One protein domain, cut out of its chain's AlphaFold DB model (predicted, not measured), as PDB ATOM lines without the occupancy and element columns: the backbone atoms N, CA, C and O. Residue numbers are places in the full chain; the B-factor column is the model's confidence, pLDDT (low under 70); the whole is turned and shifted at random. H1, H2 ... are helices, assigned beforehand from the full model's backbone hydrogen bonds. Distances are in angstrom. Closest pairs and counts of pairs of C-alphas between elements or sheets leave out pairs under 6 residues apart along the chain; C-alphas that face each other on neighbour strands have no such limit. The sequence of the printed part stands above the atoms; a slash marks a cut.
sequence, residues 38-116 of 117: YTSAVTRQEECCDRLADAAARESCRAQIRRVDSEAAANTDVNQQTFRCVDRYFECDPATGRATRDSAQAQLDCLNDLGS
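This is residues 38 to 116 of the 117 residues of an uncharacterized protein of Myxococcales bacterium (UniProt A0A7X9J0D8). Two helical hairpins, H4 with H5 and H1 with H2, pack together through H4 and H1 into a flat body, with H5, the longest helix, on the far side of H4 from H1, and H2 touching H1 alone. The short helix H3 lies near the beginnings of H1 and H4, and the stretch between H4 and H5 makes a loop that folds back on itself. The printed part has 79 residues with five named helices, H1 to H5 in order along the chain, and no named strand; its class is all helix. It is compact, with a radius of gyration of the C-alphas of 12.9 A, and flat, with spans of 39 by 29 by 15 A.

H5, residues 101 to 115, is the longest helix, 21.5 A from first to last C-alpha; it ends at C-alpha 115 at (-5.617, -2.436, 3.871). H4, residues 77 to 89, is 18.5 A long and begins at C-alpha 77 at (3.303, 1.573, 12.530). H1, residues 38 to 50, is 18.3 A long and begins at C-alpha 38 at (9.877, 6.774, 5.945). H2 holds residues 55 to 63 and is 12.5 A long, and H3 holds residues 71 to 74 and is 4.9 A long.

H5 and H4 form a helical hairpin; they touch, the closest C-alphas being those of Tyr 89 and Ser 103, 5.6 A apart. They run opposite ways at a shallow tilt of 27 degrees. H4 touches H1 too, with the C-alphas of Ala 41 and Asp 87 closest at 4.4 A; these two run the same way at a steep tilt of 39 degrees. H1, with its residues 45 to 50 alone, touches H2, and the C-alphas of Cys 49 and Arg 58 are closest at 5.3 A. H1 and H2 are a helical hairpin, running opposite ways at a shallow tilt of 19 degrees. H3 is close to H1 but not clearly touching it, the C-alphas of Tyr 38 and Ala 74 being closest at 6.2 A. H3 and H4 are likewise close but not clearly touching, with the C-alphas of Ala 74 and Gln 80 closest at 7.0 A. H5 is apart from H1, H2 and H3. In H1, H2, H4 and H5 every O i to N i+4 pair is within hydrogen-bond range; H3 is too short for such a pair, and its 1 pair of O i and N i+3 is within range.

The C-alphas farthest apart, those of Asp 54 and Ser 116, are 40.2 A apart. The printed part, residues 38 to 116, has no cut. The link from H4 to H5 is long, with 11 residues, and in it residues 92 to 93 pair antiparallel with residues 98 to 99. The mean pLDDT of the printed part is 94.2, and no printed residue is under 70.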
ATOM      1  N   TYR A  38      10.237   5.409   6.340       94.75
ATOM      2  CA  TYR A  38       9.877   6.774   5.945       94.75
ATOM      3  C   TYR A  38      11.097   7.539   5.435       94.75
ATOM      4  O   TYR A  38      11.087   8.039   4.312       94.75
ATOM      5  N   THR A  39      12.164   7.577   6.237       94.25
ATOM      6  CA  THR A  39      13.391   8.296   5.869       94.25
ATOM      7  C   THR A  39      13.999   7.700   4.601       94.25
ATOM      8  O   THR A  39      14.256   8.436   3.654       94.25
ATOM      9  N   SER A  40      14.134   6.370   4.532       94.75
ATOM     10  CA  SER A  40      14.677   5.682   3.349       94.75
ATOM     11  C   SER A  40      13.882   5.985   2.072       94.75
ATOM     12  O   SER A  40      14.448   6.406   1.059       94.75
ATOM     13  N   ALA A  41      12.555   5.839   2.126       95.69
ATOM     14  CA  ALA A  41      11.680   6.065   0.980       95.69
ATOM     15  C   ALA A  41      11.721   7.519   0.499       95.69
ATOM     16  O   ALA A  41      11.741   7.761  -0.711       95.69
ATOM     17  N   VAL A  42      11.704   8.488   1.420       96.06
ATOM     18  CA  VAL A  42      11.760   9.916   1.082       96.06
ATOM     19  C   VAL A  42      13.113  10.263   0.468       96.06
ATOM     20  O   VAL A  42      13.136  10.876  -0.596       96.06
ATOM     21  N   THR A  43      14.225   9.811   1.054       96.19
ATOM     22  CA  THR A  43      15.569  10.054   0.510       96.19
ATOM     23  C   THR A  43      15.707   9.520  -0.913       96.19
ATOM     24  O   THR A  43      16.146  10.249  -1.797       96.19
ATOM     25  N   ARG A  44      15.251   8.295  -1.191       95.62
ATOM     26  CA  ARG A  44      15.318   7.724  -2.549       95.62
ATOM     27  C   ARG A  44      14.479   8.491  -3.569       95.62
ATOM     28  O   ARG A  44      14.872   8.601  -4.731       95.62
ATOM     29  N   GLN A  45      13.332   9.024  -3.153       96.38
ATOM     30  CA  GLN A  45      12.515   9.889  -4.005       96.38
ATOM     31  C   GLN A  45      13.209  11.233  -4.264       96.38
ATOM     32  O   GLN A  45      13.218  11.702  -5.399       96.38
ATOM     33  N   GLU A  46      13.837  11.831  -3.249       96.69
ATOM     34  CA  GLU A  46      14.604  13.075  -3.397       96.69
ATOM     35  C   GLU A  46      15.809  12.891  -4.326       96.69
ATOM     36  O   GLU A  46      15.997  13.684  -5.248       96.69
ATOM     37  N   GLU A  47      16.562  11.802  -4.158       96.69
ATOM     38  CA  GLU A  47      17.672  11.428  -5.039       96.69
ATOM     39  C   GLU A  47      17.213  11.182  -6.482       96.69
ATOM     40  O   GLU A  47      17.940  11.486  -7.427       96.69
ATOM     41  N   CYS A  48      16.012  10.627  -6.673       96.88
ATOM     42  CA  CYS A  48      15.429  10.458  -8.000       96.88
ATOM     43  C   CYS A  48      15.114  11.810  -8.644       96.88
ATOM     44  O   CYS A  48      15.499  12.043  -9.792       96.88
ATOM     45  N   CYS A  49      14.489  12.724  -7.895       97.12
ATOM     46  CA  CYS A  49      14.254  14.083  -8.364       97.12
ATOM     47  C   CYS A  49      15.570  14.772  -8.734       97.12
ATOM     48  O   CYS A  49      15.638  15.406  -9.778       97.12
ATOM     49  N   ASP A  50      16.634  14.604  -7.946       96.50
ATOM     50  CA  ASP A  50      17.927  15.263  -8.173       96.50
ATOM     51  C   ASP A  50      18.630  14.898  -9.474       96.50
ATOM     52  O   ASP A  50      19.503  15.642  -9.925       96.50
ATOM     53  N   ARG A  51      18.232  13.796 -10.108       94.81
ATOM     54  CA  ARG A  51      18.751  13.391 -11.418       94.81
ATOM     55  C   ARG A  51      18.184  14.225 -12.566       94.81
ATOM     56  O   ARG A  51      18.734  14.173 -13.666       94.81
ATOM     57  N   LEU A  52      17.115  14.989 -12.339       95.25
ATOM     58  CA  LEU A  52      16.549  15.871 -13.355       95.25
ATOM     59  C   LEU A  52      17.511  17.027 -13.661       95.25
ATOM     60  O   LEU A  52      17.986  17.727 -12.768       95.25
ATOM     61  N   ALA A  53      17.770  17.252 -14.950       93.88
ATOM     62  CA  ALA A  53      18.696  18.292 -15.396       93.88
ATOM     63  C   ALA A  53      18.175  19.714 -15.113       93.88
ATOM     64  O   ALA A  53      18.945  20.602 -14.744       93.88
ATOM     65  N   ASP A  54      16.867  19.931 -15.269       94.81
ATOM     66  CA  ASP A  54      16.238  21.234 -15.063       94.81
ATOM     67  C   ASP A  54      15.972  21.511 -13.575       94.81
ATOM     68  O   ASP A  54      15.425  20.680 -12.848       94.81
ATOM     69  N   ALA A  55      16.363  22.697 -13.102       94.94
ATOM     70  CA  ALA A  55      16.235  23.065 -11.693       94.94
ATOM     71  C   ALA A  55      14.772  23.255 -11.258       94.94
ATOM     72  O   ALA A  55      14.412  22.835 -10.158       94.94
ATOM     73  N   ALA A  56      13.923  23.823 -12.118       95.19
ATOM     74  CA  ALA A  56      12.507  24.008 -11.807       95.19
ATOM     75  C   ALA A  56      11.764  22.660 -11.772       95.19
ATOM     76  O   ALA A  56      10.912  22.431 -10.912       95.19
ATOM     77  N   ALA A  57      12.132  21.722 -12.648       94.12
ATOM     78  CA  ALA A  57      11.629  20.355 -12.641       94.12
ATOM     79  C   ALA A  57      12.041  19.605 -11.365       94.12
ATOM     80  O   ALA A  57      11.203  18.923 -10.774       94.12
ATOM     81  N   ARG A  58      13.286  19.775 -10.890       96.56
ATOM     82  CA  ARG A  58      13.743  19.227  -9.597       96.56
ATOM     83  C   ARG A  58      12.906  19.731  -8.429       96.56
ATOM     84  O   ARG A  58      12.455  18.931  -7.611       96.56
ATOM     85  N   GLU A  59      12.683  21.039  -8.358       95.62
ATOM     86  CA  GLU A  59      11.886  21.657  -7.296       95.62
ATOM     87  C   GLU A  59      10.432  21.170  -7.330       95.62
ATOM     88  O   GLU A  59       9.909  20.685  -6.324       95.62
ATOM     89  N   SER A  60       9.810  21.193  -8.512       95.06
ATOM     90  CA  SER A  60       8.449  20.691  -8.721       95.06
ATOM     91  C   SER A  60       8.311  19.203  -8.374       95.06
ATOM     92  O   SER A  60       7.300  18.788  -7.802       95.06
ATOM     93  N   CYS A  61       9.331  18.395  -8.670       95.56
ATOM     94  CA  CYS A  61       9.389  16.984  -8.297       95.56
ATOM     95  C   CYS A  61       9.441  16.811  -6.770       95.56
ATOM     96  O   CYS A  61       8.596  16.126  -6.192       95.56
ATOM     97  N   ARG A  62      10.366  17.505  -6.093       95.31
ATOM     98  CA  ARG A  62      10.547  17.444  -4.630       95.31
ATOM     99  C   ARG A  62       9.322  17.930  -3.849       95.31
ATOM    100  O   ARG A  62       9.068  17.432  -2.748       95.31
ATOM    101  N   ALA A  63       8.560  18.873  -4.405       94.75
ATOM    102  CA  ALA A  63       7.317  19.373  -3.818       94.75
ATOM    103  C   ALA A  63       6.187  18.327  -3.801       94.75
ATOM    104  O   ALA A  63       5.257  18.437  -3.007       94.75
ATOM    105  N   GLN A  64       6.264  17.301  -4.653       93.25
ATOM    106  CA  GLN A  64       5.241  16.255  -4.768       93.25
ATOM    107  C   GLN A  64       5.545  15.011  -3.933       93.25
ATOM    108  O   GLN A  64       4.690  14.133  -3.807       93.25
ATOM    109  N   ILE A  65       6.741  14.938  -3.344       94.00
ATOM    110  CA  ILE A  65       7.097  13.881  -2.401       94.00
ATOM    111  C   ILE A  65       6.200  14.013  -1.173       94.00
ATOM    112  O   ILE A  65       6.204  15.033  -0.478       94.00
ATOM    113  N   ARG A  66       5.423  12.960  -0.905       89.62
ATOM    114  CA  ARG A  66       4.532  12.877   0.254       89.62
ATOM    115  C   ARG A  66       5.371  12.840   1.528       89.62
ATOM    116  O   ARG A  66       6.085  11.874   1.778       89.62
ATOM    117  N   ARG A  67       5.250  13.891   2.334       93.19
ATOM    118  CA  ARG A  67       5.846  13.994   3.669       93.19
ATOM    119  C   ARG A  67       4.752  13.901   4.726       93.19
ATOM    120  O   ARG A  67       3.589  14.180   4.444       93.19
ATOM    121  N   VAL A  68       5.134  13.473   5.918       92.75
ATOM    122  CA  VAL A  68       4.262  13.447   7.099       92.75
ATOM    123  C   VAL A  68       4.544  14.668   7.974       92.75
ATOM    124  O   VAL A  68       5.667  15.167   7.995       92.75
ATOM    125  N   ASP A  69       3.534  15.141   8.705       90.19
ATOM    126  CA  ASP A  69       3.572  16.453   9.375       90.19
ATOM    127  C   ASP A  69       4.494  16.520  10.605       90.19
ATOM    128  O   ASP A  69       4.783  17.601  11.116       90.19
ATOM    129  N   SER A  70       4.946  15.376  11.123       91.75
ATOM    130  CA  SER A  70       5.846  15.319  12.277       91.75
ATOM    131  C   SER A  70       6.647  14.024  12.321       91.75
ATOM    132  O   SER A  70       6.253  13.004  11.756       91.75
ATOM    133  N   GLU A  71       7.748  14.034  13.070       88.25
ATOM    134  CA  GLU A  71       8.540  12.832  13.338       88.25
ATOM    135  C   GLU A  71       7.720  11.744  14.053       88.25
ATOM    136  O   GLU A  71       7.815  10.565  13.718       88.25
ATOM    137  N   ALA A  72       6.841  12.126  14.985       90.50
ATOM    138  CA  ALA A  72       5.935  11.180  15.635       90.50
ATOM    139  C   ALA A  72       5.004  10.499  14.618       90.50
ATOM    140  O   ALA A  72       4.828   9.284  14.664       90.50
ATOM    141  N   ALA A  73       4.466  11.259  13.655       91.62
ATOM    142  CA  ALA A  73       3.664  10.700  12.571       91.62
ATOM    143  C   ALA A  73       4.493   9.752  11.689       91.62
ATOM    144  O   ALA A  73       4.019   8.658  11.367       91.62
ATOM    145  N   ALA A  74       5.731  10.122  11.346       91.44
ATOM    146  CA  ALA A  74       6.639   9.285  10.555       91.44
ATOM    147  C   ALA A  74       6.874   7.910  11.191       91.44
ATOM    148  O   ALA A  74       6.968   6.912  10.481       91.44
ATOM    149  N   ASN A  75       6.937   7.854  12.519       91.62
ATOM    150  CA  ASN A  75       7.266   6.648  13.273       91.62
ATOM    151  C   ASN A  75       6.051   5.790  13.666       91.62
ATOM    152  O   ASN A  75       6.228   4.769  14.322       91.62
ATOM    153  N   THR A  76       4.826   6.156  13.273       93.44
ATOM    154  CA  THR A  76       3.658   5.280  13.486       93.44
ATOM    155  C   THR A  76       3.781   3.985  12.682       93.44
ATOM    156  O   THR A  76       4.271   4.001  11.551       93.44
ATOM    157  N   ASP A  77       3.264   2.875  13.215       92.69
ATOM    158  CA  ASP A  77       3.303   1.573  12.530       92.69
ATOM    159  C   ASP A  77       2.653   1.624  11.144       92.69
ATOM    160  O   ASP A  77       3.166   1.037  10.192       92.69
ATOM    161  N   VAL A  78       1.547   2.364  11.012       92.62
ATOM    162  CA  VAL A  78       0.837   2.543   9.738       92.62
ATOM    163  C   VAL A  78       1.740   3.214   8.705       92.62
ATOM    164  O   VAL A  78       1.854   2.729   7.577       92.62
ATOM    165  N   ASN A  79       2.427   4.296   9.080       93.06
ATOM    166  CA  ASN A  79       3.329   4.979   8.160       93.06
ATOM    167  C   ASN A  79       4.578   4.143   7.881       93.06
ATOM    168  O   ASN A  79       4.962   4.026   6.724       93.06
ATOM    169  N   GLN A  80       5.171   3.481   8.874       95.25
ATOM    170  CA  GLN A  80       6.319   2.605   8.633       95.25
ATOM    171  C   GLN A  80       5.974   1.461   7.669       95.25
ATOM    172  O   GLN A  80       6.746   1.177   6.756       95.25
ATOM    173  N   GLN A  81       4.787   0.858   7.782       94.19
ATOM    174  CA  GLN A  81       4.319  -0.157   6.832       94.19
ATOM    175  C   GLN A  81       4.046   0.422   5.439       94.19
ATOM    176  O   GLN A  81       4.470  -0.162   4.441       94.19
ATOM    177  N   THR A  82       3.403   1.589   5.369       94.44
ATOM    178  CA  THR A  82       3.127   2.303   4.112       94.44
ATOM    179  C   THR A  82       4.423   2.631   3.372       94.44
ATOM    180  O   THR A  82       4.609   2.263   2.212       94.44
ATOM    181  N   PHE A  83       5.365   3.284   4.052       95.75
ATOM    182  CA  PHE A  83       6.638   3.675   3.461       95.75
ATOM    183  C   PHE A  83       7.553   2.480   3.198       95.75
ATOM    184  O   PHE A  83       8.375   2.558   2.294       95.75
ATOM    185  N   ARG A  84       7.370   1.343   3.882       96.00
ATOM    186  CA  ARG A  84       8.043   0.088   3.520       96.00
ATOM    187  C   ARG A  84       7.625  -0.408   2.137       96.00
ATOM    188  O   ARG A  84       8.482  -0.888   1.401       96.00
ATOM    189  N   CYS A  85       6.347  -0.294   1.763       96.75
ATOM    190  CA  CYS A  85       5.902  -0.615   0.400       96.75
ATOM    191  C   CYS A  85       6.567   0.305  -0.629       96.75
ATOM    192  O   CYS A  85       7.098  -0.172  -1.632       96.75
ATOM    193  N   VAL A  86       6.585   1.611  -0.351       96.00
ATOM    194  CA  VAL A  86       7.237   2.603  -1.216       96.00
ATOM    195  C   VAL A  86       8.724   2.296  -1.358       96.00
ATOM    196  O   VAL A  86       9.195   2.086  -2.468       96.00
ATOM    197  N   ASP A  87       9.456   2.184  -0.250       95.50
ATOM    198  CA  ASP A  87      10.888   1.890  -0.252       95.50
ATOM    199  C   ASP A  87      11.196   0.590  -1.006       95.50
ATOM    200  O   ASP A  87      12.061   0.554  -1.878       95.50
ATOM    201  N   ARG A  88      10.442  -0.481  -0.755       96.44
ATOM    202  CA  ARG A  88      10.699  -1.775  -1.390       96.44
ATOM    203  C   ARG A  88      10.556  -1.741  -2.910       96.44
ATOM    204  O   ARG A  88      11.368  -2.358  -3.596       96.44
ATOM    205  N   TYR A  89       9.522  -1.078  -3.421       97.75
ATOM    206  CA  TYR A  89       9.141  -1.182  -4.830       97.75
ATOM    207  C   TYR A  89       9.512   0.035  -5.670       97.75
ATOM    208  O   TYR A  89       9.426  -0.052  -6.887       97.75
ATOM    209  N   PHE A  90       9.936   1.147  -5.068       97.19
ATOM    210  CA  PHE A  90      10.261   2.365  -5.802       97.19
ATOM    211  C   PHE A  90      11.431   2.170  -6.773       97.19
ATOM    212  O   PHE A  90      12.572   1.915  -6.370       97.19
ATOM    213  N   GLU A  91      11.157   2.400  -8.055       97.69
ATOM    214  CA  GLU A  91      12.149   2.460  -9.120       97.69
ATOM    215  C   GLU A  91      12.045   3.808  -9.830       97.69
ATOM    216  O   GLU A  91      10.968   4.208 -10.264       97.69
ATOM    217  N   CYS A  92      13.166   4.517  -9.931       96.81
ATOM    218  CA  CYS A  92      13.217   5.861 -10.494       96.81
ATOM    219  C   CYS A  92      13.196   5.836 -12.030       96.81
ATOM    220  O   CYS A  92      14.111   5.295 -12.648       96.81
ATOM    221  N   ASP A  93      12.216   6.501 -12.635       95.19
ATOM    222  CA  ASP A  93      12.230   6.922 -14.030       95.19
ATOM    223  C   ASP A  93      13.088   8.197 -14.170       95.19
ATOM    224  O   ASP A  93      12.677   9.277 -13.725       95.19
ATOM    225  N   PRO A  94      14.274   8.114 -14.802       91.62
ATOM    226  CA  PRO A  94      15.188   9.246 -14.910       91.62
ATOM    227  C   PRO A  94      14.662  10.370 -15.813       91.62
ATOM    228  O   PRO A  94      15.155  11.491 -15.717       91.62
ATOM    229  N   ALA A  95      13.686  10.101 -16.688       91.31
ATOM    230  CA  ALA A  95      13.121  11.125 -17.564       91.31
ATOM    231  C   ALA A  95      12.165  12.062 -16.812       91.31
ATOM    232  O   ALA A  95      12.037  13.233 -17.166       91.31
ATOM    233  N   THR A  96      11.491  11.549 -15.779       90.62
ATOM    234  CA  THR A  96      10.432  12.269 -15.060       90.62
ATOM    235  C   THR A  96      10.765  12.547 -13.595       90.62
ATOM    236  O   THR A  96      10.100  13.380 -12.979       90.62
ATOM    237  N   GLY A  97      11.787  11.885 -13.038       93.12
ATOM    238  CA  GLY A  97      12.153  11.973 -11.621       93.12
ATOM    239  C   GLY A  97      11.133  11.290 -10.704       93.12
ATOM    240  O   GLY A  97      11.071  11.595  -9.517       93.12
ATOM    241  N   ARG A  98      10.296  10.396 -11.244       92.38
ATOM    242  CA  ARG A  98       9.193   9.731 -10.527       92.38
ATOM    243  C   ARG A  98       9.367   8.225 -10.505       92.38
ATOM    244  O   ARG A  98      10.280   7.692 -11.117       92.38
ATOM    245  N   ALA A  99       8.461   7.534  -9.821       94.94
ATOM    246  CA  ALA A  99       8.336   6.093  -9.964       94.94
ATOM    247  C   ALA A  99       8.039   5.720 -11.431       94.94
ATOM    248  O   ALA A  99       7.200   6.358 -12.075       94.94
ATOM    249  N   THR A 100       8.688   4.674 -11.948       96.81
ATOM    250  CA  THR A 100       8.269   4.022 -13.199       96.81
ATOM    251  C   THR A 100       6.815   3.551 -13.087       96.81
ATOM    252  O   THR A 100       6.293   3.338 -11.992       96.81
ATOM    253  N   ARG A 101       6.140   3.339 -14.221       96.25
ATOM    254  CA  ARG A 101       4.758   2.831 -14.218       96.25
ATOM    255  C   ARG A 101       4.631   1.513 -13.446       96.25
ATOM    256  O   ARG A 101       3.727   1.375 -12.626       96.25
ATOM    257  N   ASP A 102       5.543   0.581 -13.698       97.38
ATOM    258  CA  ASP A 102       5.503  -0.754 -13.102       97.38
ATOM    259  C   ASP A 102       5.802  -0.700 -11.598       97.38
ATOM    260  O   ASP A 102       5.098  -1.328 -10.808       97.38
ATOM    261  N   SER A 103       6.768   0.125 -11.174       97.31
ATOM    262  CA  SER A 103       7.031   0.327  -9.745       97.31
ATOM    263  C   SER A 103       5.884   1.028  -9.026       97.31
ATOM    264  O   SER A 103       5.602   0.703  -7.875       97.31
ATOM    265  N   ALA A 104       5.203   1.977  -9.672       96.31
ATOM    266  CA  ALA A 104       4.025   2.621  -9.101       96.31
ATOM    267  C   ALA A 104       2.886   1.611  -8.895       96.31
ATOM    268  O   ALA A 104       2.254   1.618  -7.840       96.31
ATOM    269  N   GLN A 105       2.666   0.706  -9.855       97.81
ATOM    270  CA  GLN A 105       1.677  -0.361  -9.704       97.81
ATOM    271  C   GLN A 105       2.045  -1.312  -8.557       97.81
ATOM    272  O   GLN A 105       1.214  -1.558  -7.692       97.81
ATOM    273  N   ALA A 106       3.300  -1.760  -8.475       97.62
ATOM    274  CA  ALA A 106       3.748  -2.647  -7.399       97.62
ATOM    275  C   ALA A 106       3.632  -2.007  -5.999       97.62
ATOM    276  O   ALA A 106       3.317  -2.685  -5.019       97.62
ATOM    277  N   GLN A 107       3.851  -0.691  -5.893       96.56
ATOM    278  CA  GLN A 107       3.604   0.052  -4.654       96.56
ATOM    279  C   GLN A 107       2.119   0.038  -4.279       96.56
ATOM    280  O   GLN A 107       1.798  -0.223  -3.124       96.56
ATOM    281  N   LEU A 108       1.223   0.296  -5.238       96.19
ATOM    282  CA  LEU A 108      -0.224   0.263  -5.008       96.19
ATOM    283  C   LEU A 108      -0.699  -1.127  -4.584       96.19
ATOM    284  O   LEU A 108      -1.475  -1.228  -3.638       96.19
ATOM    285  N   ASP A 109      -0.202  -2.181  -5.228       97.56
ATOM    286  CA  ASP A 109      -0.547  -3.563  -4.891       97.56
ATOM    287  C   ASP A 109      -0.155  -3.878  -3.436       97.56
ATOM    288  O   ASP A 109      -0.990  -4.312  -2.647       97.56
ATOM    289  N   CYS A 110       1.070  -3.521  -3.030       97.00
ATOM    290  CA  CYS A 110       1.524  -3.676  -1.645       97.00
ATOM    291  C   CYS A 110       0.668  -2.881  -0.643       97.00
ATOM    292  O   CYS A 110       0.349  -3.381   0.433       97.00
ATOM    293  N   LEU A 111       0.280  -1.647  -0.980       95.06
ATOM    294  CA  LEU A 111      -0.564  -0.818  -0.114       95.06
ATOM    295  C   LEU A 111      -1.988  -1.381   0.023       95.06
ATOM    296  O   LEU A 111      -2.560  -1.327   1.111       95.06
ATOM    297  N   ASN A 112      -2.549  -1.943  -1.049       95.06
ATOM    298  CA  ASN A 112      -3.864  -2.587  -1.022       95.06
ATOM    299  C   ASN A 112      -3.860  -3.853  -0.154       95.06
ATOM    300  O   ASN A 112      -4.828  -4.101   0.570       95.06
ATOM    301  N   ASP A 113      -2.760  -4.610  -0.167       93.31
ATOM    302  CA  ASP A 113      -2.585  -5.775   0.701       93.31
ATOM    303  C   ASP A 113      -2.558  -5.372   2.184       93.31
ATOM    304  O   ASP A 113      -3.135  -6.065   3.020       93.31
ATOM    305  N   LEU A 114      -1.958  -4.223   2.529       90.19
ATOM    306  CA  LEU A 114      -1.976  -3.713   3.909       90.19
ATOM    307  C   LEU A 114      -3.390  -3.373   4.396       90.19
ATOM    308  O   LEU A 114      -3.695  -3.602   5.559       90.19
ATOM    309  N   GLY A 115      -4.241  -2.818   3.526       76.88
ATOM    310  CA  GLY A 115      -5.617  -2.436   3.871       76.88
ATOM    311  C   GLY A 115      -6.625  -3.590   3.869       76.88
ATOM    312  O   GLY A 115      -7.762  -3.400   4.293       76.88
ATOM    313  N   SER A 116      -6.223  -4.761   3.370       73.81
ATOM    314  CA  SER A 116      -7.068  -5.960   3.271       73.81
ATOM    315  C   SER A 116      -6.869  -6.954   4.428       73.81
ATOM    316  O   SER A 116      -7.561  -7.972   4.466       73.81
TER     317      SER A 116